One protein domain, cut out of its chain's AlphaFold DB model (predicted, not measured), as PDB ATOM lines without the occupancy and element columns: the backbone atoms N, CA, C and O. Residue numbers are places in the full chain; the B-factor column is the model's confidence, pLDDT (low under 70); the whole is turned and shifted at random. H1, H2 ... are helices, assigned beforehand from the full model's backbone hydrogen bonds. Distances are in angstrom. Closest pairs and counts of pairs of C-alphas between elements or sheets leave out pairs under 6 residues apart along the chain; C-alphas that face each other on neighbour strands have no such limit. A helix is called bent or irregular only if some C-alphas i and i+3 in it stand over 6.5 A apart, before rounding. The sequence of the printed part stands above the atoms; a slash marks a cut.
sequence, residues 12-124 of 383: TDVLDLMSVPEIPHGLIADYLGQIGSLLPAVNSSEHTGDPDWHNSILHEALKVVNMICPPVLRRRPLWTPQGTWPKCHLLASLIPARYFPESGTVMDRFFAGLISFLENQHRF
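What this domain is: This is residues 12 to 124 of the 383 residues of an uncharacterized protein of Fonsecaea multimorphosa CBS 102226 (UniProt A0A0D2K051). What does this domain look like? Two pairs of side-by-side helices, H1 with H4 and H2 with H3, form two layers packed on each other with their helices crossed at a slant, and the helices that touch run the same way. Long loops join the helices round the outside. What is it made of? The printed part has 113 residues with four named helices, H1, H2, H3 and H4 in that order along the chain, and no named strand; the class is all helix. How large is it? It is compact, with a radius of gyration of the C-alphas of 13.5 A and spans of 39 by 32 by 27 A.

Where its parts are: What comes first? Residues 12 to 25 hold no named element. H1, residues 26 to 38, begins at C-alpha 26 at (164.626, 151.388, 155.245) and is 20.0 A long from first to last C-alpha; it is only just irregular, with C-alphas 27 and 30 6.6 A apart. Where are the other helices? H2, residues 53 to 68, is 23.0 A long and begins at C-alpha 53 at (170.108, 158.113, 145.942). H3, residues 84 to 94, is 15.8 A long. H4, residues 106 to 123, is 25.7 A long and ends at C-alpha 123 at (165.231, 180.426, 157.112).

How they stand to each other: What does H1 touch? H1 and H4 touch at a shallow tilt of 11 degrees, the same way, with the C-alphas of Ile 35 and Ile 115 closest at 6.0 A. H1 also touches H2, at a steep tilt of 40 degrees, with residues 54 to 61 of H2 alone; the closest C-alphas are those of Gly 36 and Ile 57, 5.9 A apart. How does H3 stand? H3 touches H2 at a shallow tilt of 16 degrees, the same way, closest at the C-alphas of Asn 55 and Thr 84, 5.8 A. H3 touches residues 110 to 114 of H4 alone, at a steep tilt of 54 degrees, with the C-alphas of Ala 92 and Phe 110 closest at 7.2 A. Which pairs do not meet so clearly? H2 and H4 are close but not clearly touching, with the C-alphas of Ile 68 and Gln 121 closest at 7.6 A, and H1 and H3 are apart. How do the backbones run? In H2, H3 and H4 every O i to N i+4 pair is within hydrogen-bond range; in H1 it is 7 of 9.

The domain as a whole: How far does it reach? The two C-alphas farthest apart, those of Thr 48 and Val 72, are 39.2 A apart, and the printed part has no cut. Which links are long? Those from H1 to H2, H2 to H3 and H3 to H4, with 14, 15 and 11 residues between the helices. Where is confidence low? The mean pLDDT of the printed part is 75.0, and residues 19 to 27, 40 to 51, 70 to 84 and 122 to 124 of this model are under 70.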
ATOM      1  N   THR A  12     180.993 165.868 165.487       87.69
ATOM      2  CA  THR A  12     181.949 164.777 165.784       87.69
ATOM      3  C   THR A  12     182.471 164.769 167.223       87.69
ATOM      4  O   THR A  12     183.055 163.776 167.636       87.69
ATOM      5  N   ASP A  13     182.285 165.846 167.995       86.69
ATOM      6  CA  ASP A  13     182.621 165.866 169.426       86.69
ATOM      7  C   ASP A  13     181.465 165.302 170.297       86.69
ATOM      8  O   ASP A  13     181.643 165.094 171.495       86.69
ATOM      9  N   VAL A  14     180.276 165.066 169.711       89.00
ATOM     10  CA  VAL A  14     179.021 164.689 170.411       89.00
ATOM     11  C   VAL A  14     178.353 163.420 169.837       89.00
ATOM     12  O   VAL A  14     177.530 162.781 170.506       89.00
ATOM     13  N   LEU A  15     178.712 163.039 168.610       88.06
ATOM     14  CA  LEU A  15     178.268 161.841 167.905       88.06
ATOM     15  C   LEU A  15     179.440 160.884 167.696       88.06
ATOM     16  O   LEU A  15     180.378 161.191 166.961       88.06
ATOM     17  N   ASP A  16     179.336 159.686 168.263       85.81
ATOM     18  CA  ASP A  16     180.247 158.590 167.949       85.81
ATOM     19  C   ASP A  16     179.790 157.868 166.673       85.81
ATOM     20  O   ASP A  16     179.109 156.845 166.703       85.81
ATOM     21  N   LEU A  17     180.149 158.440 165.524       78.00
ATOM     22  CA  LEU A  17     179.842 157.875 164.205       78.00
ATOM     23  C   LEU A  17     180.665 156.614 163.877       78.00
ATOM     24  O   LEU A  17     180.442 156.017 162.828       78.00
ATOM     25  N   MET A  18     181.600 156.204 164.743       73.44
ATOM     26  CA  MET A  18     182.444 155.019 164.541       73.44
ATOM     27  C   MET A  18     181.869 153.753 165.193       73.44
ATOM     28  O   MET A  18     182.256 152.654 164.802       73.44
ATOM     29  N   SER A  19     180.949 153.876 166.158       69.31
ATOM     30  CA  SER A  19     180.318 152.731 166.841       69.31
ATOM     31  C   SER A  19     178.987 152.276 166.237       69.31
ATOM     32  O   SER A  19     178.322 151.401 166.797       69.31
ATOM     33  N   VAL A  20     178.575 152.836 165.097       62.34
ATOM     34  CA  VAL A  20     177.278 152.504 164.500       62.34
ATOM     35  C   VAL A  20     177.374 151.203 163.683       62.34
ATOM     36  O   VAL A  20     178.186 151.128 162.760       62.34
ATOM     37  N   PRO A  21     176.553 150.174 163.980       60.66
ATOM     38  CA  PRO A  21     176.485 148.955 163.171       60.66
ATOM     39  C   PRO A  21     175.880 149.232 161.785       60.66
ATOM     40  O   PRO A  21     175.267 150.276 161.571       60.66
ATOM     41  N   GLU A  22     175.998 148.287 160.845       59.16
ATOM     42  CA  GLU A  22     175.321 148.384 159.542       59.16
ATOM     43  C   GLU A  22     173.808 148.591 159.725       59.16
ATOM     44  O   GLU A  22     173.099 147.756 160.289       59.16
ATOM     45  N   ILE A  23     173.319 149.750 159.280       59.47
ATOM     46  CA  ILE A  23     171.946 150.200 159.516       59.47
ATOM     47  C   ILE A  23     171.036 149.609 158.430       59.47
ATOM     48  O   ILE A  23     171.370 149.716 157.247       59.47
ATOM     49  N   PRO A  24     169.850 149.071 158.766       57.41
ATOM     50  CA  PRO A  24     168.868 148.691 157.758       57.41
ATOM     51  C   PRO A  24     168.416 149.919 156.948       57.41
ATOM     52  O   PRO A  24     167.808 150.847 157.487       57.41
ATOM     53  N   HIS A  25     168.669 149.890 155.635       59.03
ATOM     54  CA  HIS A  25     168.438 150.999 154.695       59.03
ATOM     55  C   HIS A  25     167.037 151.640 154.764       59.03
ATOM     56  O   HIS A  25     166.898 152.826 154.475       59.03
ATOM     57  N   GLY A  26     166.005 150.894 155.178       61.03
ATOM     58  CA  GLY A  26     164.626 151.388 155.245       61.03
ATOM     59  C   GLY A  26     164.403 152.562 156.209       61.03
ATOM     60  O   GLY A  26     163.652 153.468 155.875       61.03
ATOM     61  N   LEU A  27     165.076 152.597 157.368       64.19
ATOM     62  CA  LEU A  27     164.882 153.670 158.366       64.19
ATOM     63  C   LEU A  27     165.570 154.990 157.983       64.19
ATOM     64  O   LEU A  27     165.225 156.051 158.496       64.19
ATOM     65  N   ILE A  28     166.550 154.935 157.081       74.88
ATOM     66  CA  ILE A  28     167.294 156.113 156.620       74.88
ATOM     67  C   ILE A  28     166.475 156.912 155.591       74.88
ATOM     68  O   ILE A  28     166.677 158.120 155.441       74.88
ATOM     69  N   ALA A  29     165.540 156.253 154.898       76.44
ATOM     70  CA  ALA A  29     164.828 156.831 153.767       76.44
ATOM     71  C   ALA A  29     163.999 158.072 154.143       76.44
ATOM     72  O   ALA A  29     164.104 159.100 153.475       76.44
ATOM     73  N   ASP A  30     163.250 158.026 155.246       80.31
ATOM     74  CA  ASP A  30     162.389 159.140 155.668       80.31
ATOM     75  C   ASP A  30     163.197 160.394 156.045       80.31
ATOM     76  O   ASP A  30     162.824 161.518 155.694       80.31
ATOM     77  N   TYR A  31     164.337 160.210 156.719       83.62
ATOM     78  CA  TYR A  31     165.251 161.299 157.070       83.62
ATOM     79  C   TYR A  31     165.905 161.923 155.835       83.62
ATOM     80  O   TYR A  31     165.970 163.148 155.716       83.62
ATOM     81  N   LEU A  32     166.373 161.100 154.892       82.38
ATOM     82  CA  LEU A  32     166.975 161.607 153.661       82.38
ATOM     83  C   LEU A  32     165.945 162.228 152.713       82.38
ATOM     84  O   LEU A  32     166.289 163.185 152.031       82.38
ATOM     85  N   GLY A  33     164.690 161.772 152.709       80.62
ATOM     86  CA  GLY A  33     163.596 162.442 152.002       80.62
ATOM     87  C   GLY A  33     163.347 163.856 152.540       80.62
ATOM     88  O   GLY A  33     163.259 164.808 151.762       80.62
ATOM     89  N   GLN A  34     163.336 164.023 153.868       82.50
ATOM     90  CA  GLN A  34     163.244 165.343 154.505       82.50
ATOM     91  C   GLN A  34     164.436 166.234 154.122       82.50
ATOM     92  O   GLN A  34     164.235 167.351 153.643       82.50
ATOM     93  N   ILE A  35     165.669 165.726 154.235       84.19
ATOM     94  CA  ILE A  35     166.882 166.458 153.830       84.19
ATOM     95  C   ILE A  35     166.835 166.827 152.342       84.19
ATOM     96  O   ILE A  35     167.139 167.962 151.992       84.19
ATOM     97  N   GLY A  36     166.398 165.913 151.474       81.56
ATOM     98  CA  GLY A  36     166.222 166.158 150.044       81.56
ATOM     99  C   GLY A  36     165.283 167.327 149.757       81.56
ATOM    100  O   GLY A  36     165.643 168.204 148.978       81.56
ATOM    101  N   SER A  37     164.141 167.407 150.447       81.56
ATOM    102  CA  SER A  37     163.184 168.509 150.258       81.56
ATOM    103  C   SER A  37     163.724 169.889 150.669       81.56
ATOM    104  O   SER A  37     163.302 170.909 150.120       81.56
ATOM    105  N   LEU A  38     164.696 169.931 151.589       81.69
ATOM    106  CA  LEU A  38     165.400 171.154 151.992       81.69
ATOM    107  C   LEU A  38     166.492 171.580 150.993       81.69
ATOM    108  O   LEU A  38     166.931 172.729 151.029       81.69
ATOM    109  N   LEU A  39     166.941 170.688 150.101       81.81
ATOM    110  CA  LEU A  39     168.066 170.935 149.198       81.81
ATOM    111  C   LEU A  39     167.587 171.369 147.799       81.81
ATOM    112  O   LEU A  39     166.884 170.619 147.120       81.81
ATOM    113  N   PRO A  40     168.027 172.536 147.287       66.56
ATOM    114  CA  PRO A  40     167.493 173.100 146.045       66.56
ATOM    115  C   PRO A  40     167.778 172.254 144.793       66.56
ATOM    116  O   PRO A  40     167.044 172.358 143.818       66.56
ATOM    117  N   ALA A  41     168.820 171.415 144.814       65.38
ATOM    118  CA  ALA A  41     169.230 170.583 143.678       65.38
ATOM    119  C   ALA A  41     168.560 169.193 143.628       65.38
ATOM    120  O   ALA A  41     168.648 168.520 142.605       65.38
ATOM    121  N   VAL A  42     167.908 168.747 144.711       64.25
ATOM    122  CA  VAL A  42     167.387 167.367 144.836       64.25
ATOM    123  C   VAL A  42     165.924 167.251 144.378       64.25
ATOM    124  O   VAL A  42     165.502 166.192 143.913       64.25
ATOM    125  N   ASN A  43     165.171 168.355 144.412       55.59
ATOM    126  CA  ASN A  43     163.728 168.435 144.128       55.59
ATOM    127  C   ASN A  43     163.288 168.087 142.684       55.59
ATOM    128  O   ASN A  43     162.107 168.204 142.365       55.59
ATOM    129  N   SER A  44     164.207 167.678 141.806       50.66
ATOM    130  CA  SER A  44     163.989 167.577 140.352       50.66
ATOM    131  C   SER A  44     164.005 166.150 139.798       50.66
ATOM    132  O   SER A  44     163.988 165.979 138.581       50.66
ATOM    133  N   SER A  45     164.124 165.126 140.646       47.41
ATOM    134  CA  SER A  45     164.394 163.762 140.176       47.41
ATOM    135  C   SER A  45     163.654 162.696 140.977       47.41
ATOM    136  O   SER A  45     164.025 162.368 142.104       47.41
ATOM    137  N   GLU A  46     162.629 162.124 140.348       50.75
ATOM    138  CA  GLU A  46     161.947 160.904 140.778       50.75
ATOM    139  C   GLU A  46     162.938 159.724 140.720       50.75
ATOM    140  O   GLU A  46     162.997 158.984 139.741       50.75
ATOM    141  N   HIS A  47     163.768 159.563 141.755       52.53
ATOM    142  CA  HIS A  47     164.718 158.451 141.866       52.53
ATOM    143  C   HIS A  47     163.982 157.147 142.204       52.53
ATOM    144  O   HIS A  47     164.027 156.637 143.325       52.53
ATOM    145  N   THR A  48     163.301 156.583 141.209       47.66
ATOM    146  CA  THR A  48     162.702 155.251 141.277       47.66
ATOM    147  C   THR A  48     163.783 154.166 141.262       47.66
ATOM    148  O   THR A  48     164.045 153.554 140.230       47.66
ATOM    149  N   GLY A  49     164.375 153.896 142.430       51.78
ATOM    150  CA  GLY A  49     164.978 152.593 142.750       51.78
ATOM    151  C   GLY A  49     166.505 152.466 142.755       51.78
ATOM    152  O   GLY A  49     166.986 151.364 143.004       51.78
ATOM    153  N   ASP A  50     167.274 153.532 142.524       56.34
ATOM    154  CA  ASP A  50     168.743 153.435 142.434       56.34
ATOM    155  C   ASP A  50     169.409 153.511 143.832       56.34
ATOM    156  O   ASP A  50     169.162 154.481 144.558       56.34
ATOM    157  N   PRO A  51     170.251 152.543 144.267       57.62
ATOM    158  CA  PRO A  51     170.794 152.501 145.636       57.62
ATOM    159  C   PRO A  51     171.617 153.741 146.033       57.62
ATOM    160  O   PRO A  51     171.685 154.085 147.220       57.62
ATOM    161  N   ASP A  52     172.182 154.449 145.052       70.12
ATOM    162  CA  ASP A  52     173.004 155.646 145.244       70.12
ATOM    163  C   ASP A  52     172.227 156.944 145.527       70.12
ATOM    164  O   ASP A  52     172.847 157.978 145.799       70.12
ATOM    165  N   TRP A  53     170.890 156.921 145.577       74.94
ATOM    166  CA  TRP A  53     170.108 158.113 145.942       74.94
ATOM    167  C   TRP A  53     170.528 158.682 147.315       74.94
ATOM    168  O   TRP A  53     170.715 159.894 147.462       74.94
ATOM    169  N   HIS A  54     170.817 157.809 148.293       77.62
ATOM    170  CA  HIS A  54     171.354 158.192 149.604       77.62
ATOM    171  C   HIS A  54     172.691 158.949 149.484       77.62
ATOM    172  O   HIS A  54     172.945 159.939 150.177       77.62
ATOM    173  N   ASN A  55     173.562 158.467 148.592       77.69
ATOM    174  CA  ASN A  55     174.883 159.027 148.329       77.69
ATOM    175  C   ASN A  55     174.803 160.406 147.666       77.69
ATOM    176  O   ASN A  55     175.673 161.239 147.944       77.69
ATOM    177  N   SER A  56     173.789 160.625 146.825       80.50
ATOM    178  CA  SER A  56     173.491 161.897 146.164       80.50
ATOM    179  C   SER A  56     173.018 162.957 147.166       80.50
ATOM    180  O   SER A  56     173.631 164.019 147.276       80.50
ATOM    181  N   ILE A  57     172.021 162.639 148.003       81.75
ATOM    182  CA  ILE A  57     171.476 163.592 148.987       81.75
ATOM    183  C   ILE A  57     172.526 164.023 150.013       81.75
ATOM    184  O   ILE A  57     172.677 165.216 150.270       81.75
ATOM    185  N   LEU A  58     173.311 163.086 150.559       84.06
ATOM    186  CA  LEU A  58     174.397 163.428 151.490       84.06
ATOM    187  C   LEU A  58     175.498 164.277 150.830       84.06
ATOM    188  O   LEU A  58     176.152 165.069 151.506       84.06
ATOM    189  N   HIS A  59     175.707 164.135 149.520       81.94
ATOM    190  CA  HIS A  59     176.676 164.930 148.771       81.94
ATOM    191  C   HIS A  59     176.174 166.360 148.503       81.94
ATOM    192  O   HIS A  59     176.920 167.314 148.720       81.94
ATOM    193  N   GLU A  60     174.905 166.536 148.122       81.69
ATOM    194  CA  GLU A  60     174.296 167.869 148.003       81.69
ATOM    195  C   GLU A  60     174.184 168.573 149.365       81.69
ATOM    196  O   GLU A  60     174.519 169.755 149.473       81.69
ATOM    197  N   ALA A  61     173.842 167.843 150.433       84.31
ATOM    198  CA  ALA A  61     173.907 168.361 151.799       84.31
ATOM    199  C   ALA A  61     175.316 168.871 152.134       84.31
ATOM    200  O   ALA A  61     175.467 169.973 152.659       84.31
ATOM    201  N   LEU A  62     176.362 168.113 151.782       85.19
ATOM    202  CA  LEU A  62     177.750 168.499 152.042       85.19
ATOM    203  C   LEU A  62     178.167 169.749 151.258       85.19
ATOM    204  O   LEU A  62     178.870 170.594 151.811       85.19
ATOM    205  N   LYS A  63     177.711 169.923 150.010       82.44
ATOM    206  CA  LYS A  63     177.919 171.173 149.254       82.44
ATOM    207  C   LYS A  63     177.276 172.367 149.960       82.44
ATOM    208  O   LYS A  63     177.948 173.371 150.186       82.44
ATOM    209  N   VAL A  64     176.000 172.252 150.335       82.19
ATOM    210  CA  VAL A  64     175.248 173.330 150.999       82.19
ATOM    211  C   VAL A  64     175.869 173.682 152.354       82.19
ATOM    212  O   VAL A  64     176.134 174.855 152.619       82.19
ATOM    213  N   VAL A  65     176.214 172.682 153.172       83.94
ATOM    214  CA  VAL A  65     176.929 172.891 154.440       83.94
ATOM    215  C   VAL A  65     178.285 173.562 154.201       83.94
ATOM    216  O   VAL A  65     178.581 174.541 154.876       83.94
ATOM    217  N   ASN A  66     179.086 173.130 153.220       81.12
ATOM    218  CA  ASN A  66     180.377 173.765 152.912       81.12
ATOM    219  C   ASN A  66     180.250 175.233 152.480       81.12
ATOM    220  O   ASN A  66     181.086 176.051 152.867       81.12
ATOM    221  N   MET A  67     179.215 175.592 151.711       78.94
ATOM    222  CA  MET A  67     178.977 176.988 151.325       78.94
ATOM    223  C   MET A  67     178.657 177.873 152.537       78.94
ATOM    224  O   MET A  67     179.174 178.988 152.627       78.94
ATOM    225  N   ILE A  68     177.851 177.371 153.476       78.69
ATOM    226  CA  ILE A  68     177.285 178.160 154.583       78.69
ATOM    227  C   ILE A  68     178.153 178.109 155.858       78.69
ATOM    228  O   ILE A  68     178.152 179.039 156.663       78.69
ATOM    229  N   CYS A  69     178.933 177.045 156.056       71.88
ATOM    230  CA  CYS A  69     179.748 176.836 157.253       71.88
ATOM    231  C   CYS A  69     180.835 177.930 157.405       71.88
ATOM    232  O   CYS A  69     181.531 178.219 156.427       71.88
ATOM    233  N   PRO A  70     181.038 178.533 158.596       67.44
ATOM    234  CA  PRO A  70     182.061 179.558 158.815       67.44
ATOM    235  C   PRO A  70     183.490 179.098 158.457       67.44
ATOM    236  O   PRO A  70     183.860 177.970 158.789       67.44
ATOM    237  N   PRO A  71     184.356 179.965 157.886       66.19
ATOM    238  CA  PRO A  71     185.730 179.604 157.501       66.19
ATOM    239  C   PRO A  71     186.584 179.002 158.628       66.19
ATOM    240  O   PRO A  71     187.461 178.184 158.369       66.19
ATOM    241  N   VAL A  72     186.302 179.363 159.885       68.38
ATOM    242  CA  VAL A  72     186.982 178.838 161.084       68.38
ATOM    243  C   VAL A  72     186.824 177.316 161.217       68.38
ATOM    244  O   VAL A  72     187.754 176.644 161.660       68.38
ATOM    245  N   LEU A  73     185.679 176.769 160.794       66.56
ATOM    246  CA  LEU A  73     185.373 175.335 160.832       66.56
ATOM    247  C   LEU A  73     185.830 174.593 159.561       66.56
ATOM    248  O   LEU A  73     186.048 173.388 159.607       66.56
ATOM    249  N   ARG A  74     186.098 175.302 158.451       66.56
ATOM    250  CA  ARG A  74     186.617 174.727 157.186       66.56
ATOM    251  C   ARG A  74     188.097 174.297 157.250       66.56
ATOM    252  O   ARG A  74     188.710 174.027 156.224       66.56
ATOM    253  N   ARG A  75     188.714 174.265 158.439       52.41
ATOM    254  CA  ARG A  75     190.178 174.178 158.642       52.41
ATOM    255  C   ARG A  75     190.838 172.821 158.344       52.41
ATOM    256  O   ARG A  75     192.006 172.637 158.683       52.41
ATOM    257  N   ARG A  76     190.149 171.888 157.686       50.56
ATOM    258  CA  ARG A  76     190.775 170.713 157.065       50.56
ATOM    259  C   ARG A  76     190.186 170.483 155.671       50.56
ATOM    260  O   ARG A  76     188.966 170.358 155.578       50.56
ATOM    261  N   PRO A  77     191.011 170.365 154.612       42.97
ATOM    262  CA  PRO A  77     190.580 169.731 153.376       42.97
ATOM    263  C   PRO A  77     190.383 168.246 153.683       42.97
ATOM    264  O   PRO A  77     191.320 167.451 153.680       42.97
ATOM    265  N   LEU A  78     189.162 167.890 154.062       47.75
ATOM    266  CA  LEU A  78     188.794 166.507 154.305       47.75
ATOM    267  C   LEU A  78     188.650 165.840 152.935       47.75
ATOM    268  O   LEU A  78     187.822 166.268 152.130       47.75
ATOM    269  N   TRP A  79     189.503 164.848 152.660       46.94
ATOM    270  CA  TRP A  79     189.523 164.106 151.395       46.94
ATOM    271  C   TRP A  79     188.120 163.675 150.971       46.94
ATOM    272  O   TRP A  79     187.350 163.204 151.805       46.94
ATOM    273  N   THR A  80     187.825 163.798 149.673       48.66
ATOM    274  CA  THR A  80     186.591 163.315 149.039       48.66
ATOM    275  C   THR A  80     186.457 161.809 149.245       48.66
ATOM    276  O   THR A  80     187.148 161.048 148.564       48.66
ATOM    277  N   PRO A  81     185.589 161.341 150.153       53.69
ATOM    278  CA  PRO A  81     185.572 159.944 150.520       53.69
ATOM    279  C   PRO A  81     184.417 159.226 149.820       53.69
ATOM    280  O   PRO A  81     183.287 159.721 149.756       53.69
ATOM    281  N   GLN A  82     184.697 158.037 149.297       54.81
ATOM    282  CA  GLN A  82     183.662 157.168 148.745       54.81
ATOM    283  C   GLN A  82     182.843 156.540 149.887       54.81
ATOM    284  O   GLN A  82     183.390 156.155 150.919       54.81
ATOM    285  N   GLY A  83     181.523 156.447 149.696       65.44
ATOM    286  CA  GLY A  83     180.577 155.901 150.677       65.44
ATOM    287  C   GLY A  83     179.801 156.946 151.494       65.44
ATOM    288  O   GLY A  83     180.135 158.131 151.540       65.44
ATOM    289  N   THR A  84     178.732 156.486 152.143       69.44
ATOM    290  CA  THR A  84     177.823 157.300 152.970       69.44
ATOM    291  C   THR A  84     178.450 157.680 154.311       69.44
ATOM    292  O   THR A  84     178.407 158.843 154.706       69.44
ATOM    293  N   TRP A  85     179.084 156.716 154.983       71.88
ATOM    294  CA  TRP A  85     179.650 156.866 156.324       71.88
ATOM    295  C   TRP A  85     180.643 158.021 156.469       71.88
ATOM    296  O   TRP A  85     180.427 158.890 157.323       71.88
ATOM    297  N   PRO A  86     181.678 158.119 155.615       74.25
ATOM    298  CA  PRO A  86     182.571 159.261 155.650       74.25
ATOM    299  C   PRO A  86     181.850 160.593 155.419       74.25
ATOM    300  O   PRO A  86     182.122 161.542 156.145       74.25
ATOM    301  N   LYS A  87     180.883 160.676 154.487       78.00
ATOM    302  CA  LYS A  87     180.099 161.906 154.246       78.00
ATOM    303  C   LYS A  87     179.328 162.341 155.495       78.00
ATOM    304  O   LYS A  87     179.320 163.532 155.800       78.00
ATOM    305  N   CYS A  88     178.744 161.405 156.249       82.00
ATOM    306  CA  CYS A  88     178.108 161.703 157.536       82.00
ATOM    307  C   CYS A  88     179.113 162.285 158.543       82.00
ATOM    308  O   CYS A  88     178.831 163.297 159.182       82.00
ATOM    309  N   HIS A  89     180.320 161.715 158.628       83.50
ATOM    310  CA  HIS A  89     181.393 162.248 159.471       83.50
ATOM    311  C   HIS A  89     181.860 163.646 159.023       83.50
ATOM    312  O   HIS A  89     182.086 164.518 159.865       83.50
ATOM    313  N   LEU A  90     181.954 163.907 157.711       83.75
ATOM    314  CA  LEU A  90     182.266 165.241 157.179       83.75
ATOM    315  C   LEU A  90     181.198 166.261 157.589       83.75
ATOM    316  O   LEU A  90     181.527 167.297 158.164       83.75
ATOM    317  N   LEU A  91     179.923 165.940 157.356       86.25
ATOM    318  CA  LEU A  91     178.779 166.776 157.726       86.25
ATOM    319  C   LEU A  91     178.767 167.084 159.229       86.25
ATOM    320  O   LEU A  91     178.689 168.249 159.617       86.25
ATOM    321  N   ALA A  92     178.932 166.067 160.078       87.44
ATOM    322  CA  ALA A  92     178.995 166.246 161.524       87.44
ATOM    323  C   ALA A  92     180.180 167.124 161.962       87.44
ATOM    324  O   ALA A  92     180.036 167.912 162.892       87.44
ATOM    325  N   SER A  93     181.332 167.050 161.286       87.50
ATOM    326  CA  SER A  93     182.512 167.861 161.632       87.50
ATOM    327  C   SER A  93     182.361 169.357 161.313       87.50
ATOM    328  O   SER A  93     183.071 170.181 161.886       87.50
ATOM    329  N   LEU A  94     181.431 169.717 160.421       85.94
ATOM    330  CA  LEU A  94     181.179 171.094 159.977       85.94
ATOM    331  C   LEU A  94     179.994 171.758 160.694       85.94
ATOM    332  O   LEU A  94     179.868 172.984 160.680       85.94
ATOM    333  N   ILE A  95     179.117 170.964 161.312       87.94
ATOM    334  CA  ILE A  95     177.916 171.442 162.002       87.94
ATOM    335  C   ILE A  95     178.228 171.625 163.500       87.94
ATOM    336  O   ILE A  95     178.727 170.696 164.137       87.94
ATOM    337  N   PRO A  96     177.924 172.792 164.104       89.81
ATOM    338  CA  PRO A  96     178.103 173.007 165.540       89.81
ATOM    339  C   PRO A  96     177.302 172.021 166.404       89.81
ATOM    340  O   PRO A  96     176.133 171.755 166.125       89.81
ATOM    341  N   ALA A  97     177.893 171.563 167.509       89.31
ATOM    342  CA  ALA A  97     177.325 170.564 168.420       89.31
ATOM    343  C   ALA A  97     175.875 170.861 168.855       89.31
ATOM    344  O   ALA A  97     175.053 169.955 168.920       89.31
ATOM    345  N   ARG A  98     175.541 172.143 169.065       90.31
ATOM    346  CA  ARG A  98     174.220 172.625 169.516       90.31
ATOM    347  C   ARG A  98     173.025 172.253 168.626       90.31
ATOM    348  O   ARG A  98     171.894 172.452 169.053       90.31
ATOM    349  N   TYR A  99     173.254 171.825 167.383       91.00
ATOM    350  CA  TYR A  99     172.173 171.381 166.497       91.00
ATOM    351  C   TYR A  99     171.806 169.909 166.722       91.00
ATOM    352  O   TYR A  99     170.698 169.509 166.384       91.00
ATOM    353  N   PHE A 100     172.702 169.108 167.302       92.12
ATOM    354  CA  PHE A 100     172.472 167.689 167.548       92.12
ATOM    355  C   PHE A 100     171.764 167.498 168.901       92.12
ATOM    356  O   PHE A 100     172.257 168.004 169.911       92.12
ATOM    357  N   PRO A 101     170.631 166.774 168.961       91.56
ATOM    358  CA  PRO A 101     169.927 166.540 170.220       91.56
ATOM    359  C   PRO A 101     170.763 165.677 171.176       91.56
ATOM    360  O   PRO A 101     171.636 164.916 170.757       91.56
ATOM    361  N   GLU A 102     170.498 165.768 172.479       90.50
ATOM    362  CA  GLU A 102     171.239 165.019 173.509       90.50
ATOM    363  C   GLU A 102     170.884 163.522 173.541       90.50
ATOM    364  O   GLU A 102     171.718 162.698 173.907       90.50
ATOM    365  N   SER A 103     169.673 163.157 173.111       88.75
ATOM    366  CA  SER A 103     169.119 161.798 173.164       88.75
ATOM    367  C   SER A 103     168.673 161.281 171.787       88.75
ATOM    368  O   SER A 103     168.462 162.057 170.858       88.75
ATOM    369  N   GLY A 104     168.549 159.954 171.661       86.62
ATOM    370  CA  GLY A 104     168.259 159.235 170.408       86.62
ATOM    371  C   GLY A 104     169.396 158.285 170.011       86.62
ATOM    372  O   GLY A 104     170.440 158.267 170.668       86.62
ATOM    373  N   THR A 105     169.225 157.493 168.947       88.31
ATOM    374  CA  THR A 105     170.366 156.745 168.384       88.31
ATOM    375  C   THR A 105     171.352 157.714 167.726       88.31
ATOM    376  O   THR A 105     170.989 158.838 167.382       88.31
ATOM    377  N   VAL A 106     172.606 157.300 167.512       87.69
ATOM    378  CA  VAL A 106     173.608 158.147 166.831       87.69
ATOM    379  C   VAL A 106     173.091 158.653 165.473       87.69
ATOM    380  O   VAL A 106     173.349 159.800 165.115       87.69
ATOM    381  N   MET A 107     172.307 157.837 164.761       85.38
ATOM    382  CA  MET A 107     171.741 158.186 163.456       85.38
ATOM    383  C   MET A 107     170.567 159.150 163.538       85.38
ATOM    384  O   MET A 107     170.557 160.129 162.795       85.38
ATOM    385  N   ASP A 108     169.625 158.933 164.459       87.06
ATOM    386  CA  ASP A 108     168.509 159.868 164.653       87.06
ATOM    387  C   ASP A 108     169.053 161.237 165.069       87.06
ATOM    388  O   ASP A 108     168.644 162.266 164.536       87.06
ATOM    389  N   ARG A 109     170.041 161.243 165.978       90.88
ATOM    390  CA  ARG A 109     170.734 162.456 166.425       90.88
ATOM    391  C   ARG A 109     171.446 163.137 165.257       90.88
ATOM    392  O   ARG A 109     171.279 164.343 165.086       90.88
ATOM    393  N   PHE A 110     172.184 162.385 164.435       91.31
ATOM    394  CA  PHE A 110     172.851 162.898 163.235       91.31
ATOM    395  C   PHE A 110     171.868 163.544 162.251       91.31
ATOM    396  O   PHE A 110     172.047 164.711 161.894       91.31
ATOM    397  N   PHE A 111     170.824 162.825 161.834       90.38
ATOM    398  CA  PHE A 111     169.875 163.331 160.844       90.38
ATOM    399  C   PHE A 111     169.029 164.483 161.384       90.38
ATOM    400  O   PHE A 111     168.884 165.488 160.692       90.38
ATOM    401  N   ALA A 112     168.547 164.406 162.628       90.12
ATOM    402  CA  ALA A 112     167.829 165.510 163.266       90.12
ATOM    403  C   ALA A 112     168.699 166.774 163.367       90.12
ATOM    404  O   ALA A 112     168.208 167.876 163.118       90.12
ATOM    405  N   GLY A 113     169.993 166.630 163.673       91.25
ATOM    406  CA  GLY A 113     170.926 167.756 163.712       91.25
ATOM    407  C   GLY A 113     171.267 168.330 162.338       91.25
ATOM    408  O   GLY A 113     171.346 169.550 162.192       91.25
ATOM    409  N   LEU A 114     171.391 167.484 161.313       91.06
ATOM    410  CA  LEU A 114     171.575 167.916 159.926       91.06
ATOM    411  C   LEU A 114     170.344 168.669 159.397       91.06
ATOM    412  O   LEU A 114     170.496 169.755 158.841       91.06
ATOM    413  N   ILE A 115     169.138 168.144 159.633       89.94
ATOM    414  CA  ILE A 115     167.865 168.802 159.295       89.94
ATOM    415  C   ILE A 115     167.767 170.149 160.020       89.94
ATOM    416  O   ILE A 115     167.620 171.179 159.369       89.94
ATOM    417  N   SER A 116     167.961 170.171 161.344       90.44
ATOM    418  CA  SER A 116     167.888 171.396 162.158       90.44
ATOM    419  C   SER A 116     168.903 172.459 161.724       90.44
ATOM    420  O   SER A 116     168.609 173.656 161.754       90.44
ATOM    421  N   PHE A 117     170.106 172.044 161.312       90.12
ATOM    422  CA  PHE A 117     171.103 172.951 160.752       90.12
ATOM    423  C   PHE A 117     170.625 173.545 159.424       90.12
ATOM    424  O   PHE A 117     170.596 174.771 159.292       90.12
ATOM    425  N   LEU A 118     170.228 172.698 158.466       87.88
ATOM    426  CA  LEU A 118     169.781 173.120 157.138       87.88
ATOM    427  C   LEU A 118     168.545 174.029 157.226       87.88
ATOM    428  O   LEU A 118     168.573 175.130 156.680       87.88
ATOM    429  N   GLU A 119     167.510 173.644 157.976       87.69
ATOM    430  CA  GLU A 119     166.316 174.471 158.202       87.69
ATOM    431  C   GLU A 119     166.663 175.856 158.761       87.69
ATOM    432  O   GLU A 119     166.142 176.869 158.286       87.69
ATOM    433  N   ASN A 120     167.556 175.919 159.756       84.69
ATOM    434  CA  ASN A 120     167.954 177.189 160.350       84.69
ATOM    435  C   ASN A 120     168.680 178.080 159.331       84.69
ATOM    436  O   ASN A 120     168.405 179.273 159.276       84.69
ATOM    437  N   GLN A 121     169.554 177.520 158.484       78.25
ATOM    438  CA  GLN A 121     170.234 178.302 157.444       78.25
ATOM    439  C   GLN A 121     169.289 178.732 156.308       78.25
ATOM    440  O   GLN A 121     169.336 179.884 155.876       78.25
ATOM    441  N   HIS A 122     168.380 177.863 155.857       66.31
ATOM    442  CA  HIS A 122     167.417 178.201 154.805       66.31
ATOM    443  C   HIS A 122     166.376 179.243 155.258       66.31
ATOM    444  O   HIS A 122     165.921 180.043 154.438       66.31
ATOM    445  N   ARG A 123     166.069 179.340 156.563       57.69
ATOM    446  CA  ARG A 123     165.231 180.426 157.112       57.69
ATOM    447  C   ARG A 123     165.837 181.830 156.960       57.69
ATOM    448  O   ARG A 123     165.069 182.791 156.896       57.69
ATOM    449  N   PHE A 124     167.160 181.978 156.842       45.75
ATOM    450  CA  PHE A 124     167.805 183.296 156.696       45.75
ATOM    451  C   PHE A 124     167.715 183.906 155.291       45.75
ATOM    452  O   PHE A 124     167.884 185.115 155.147       45.75
TER     453      PHE A 124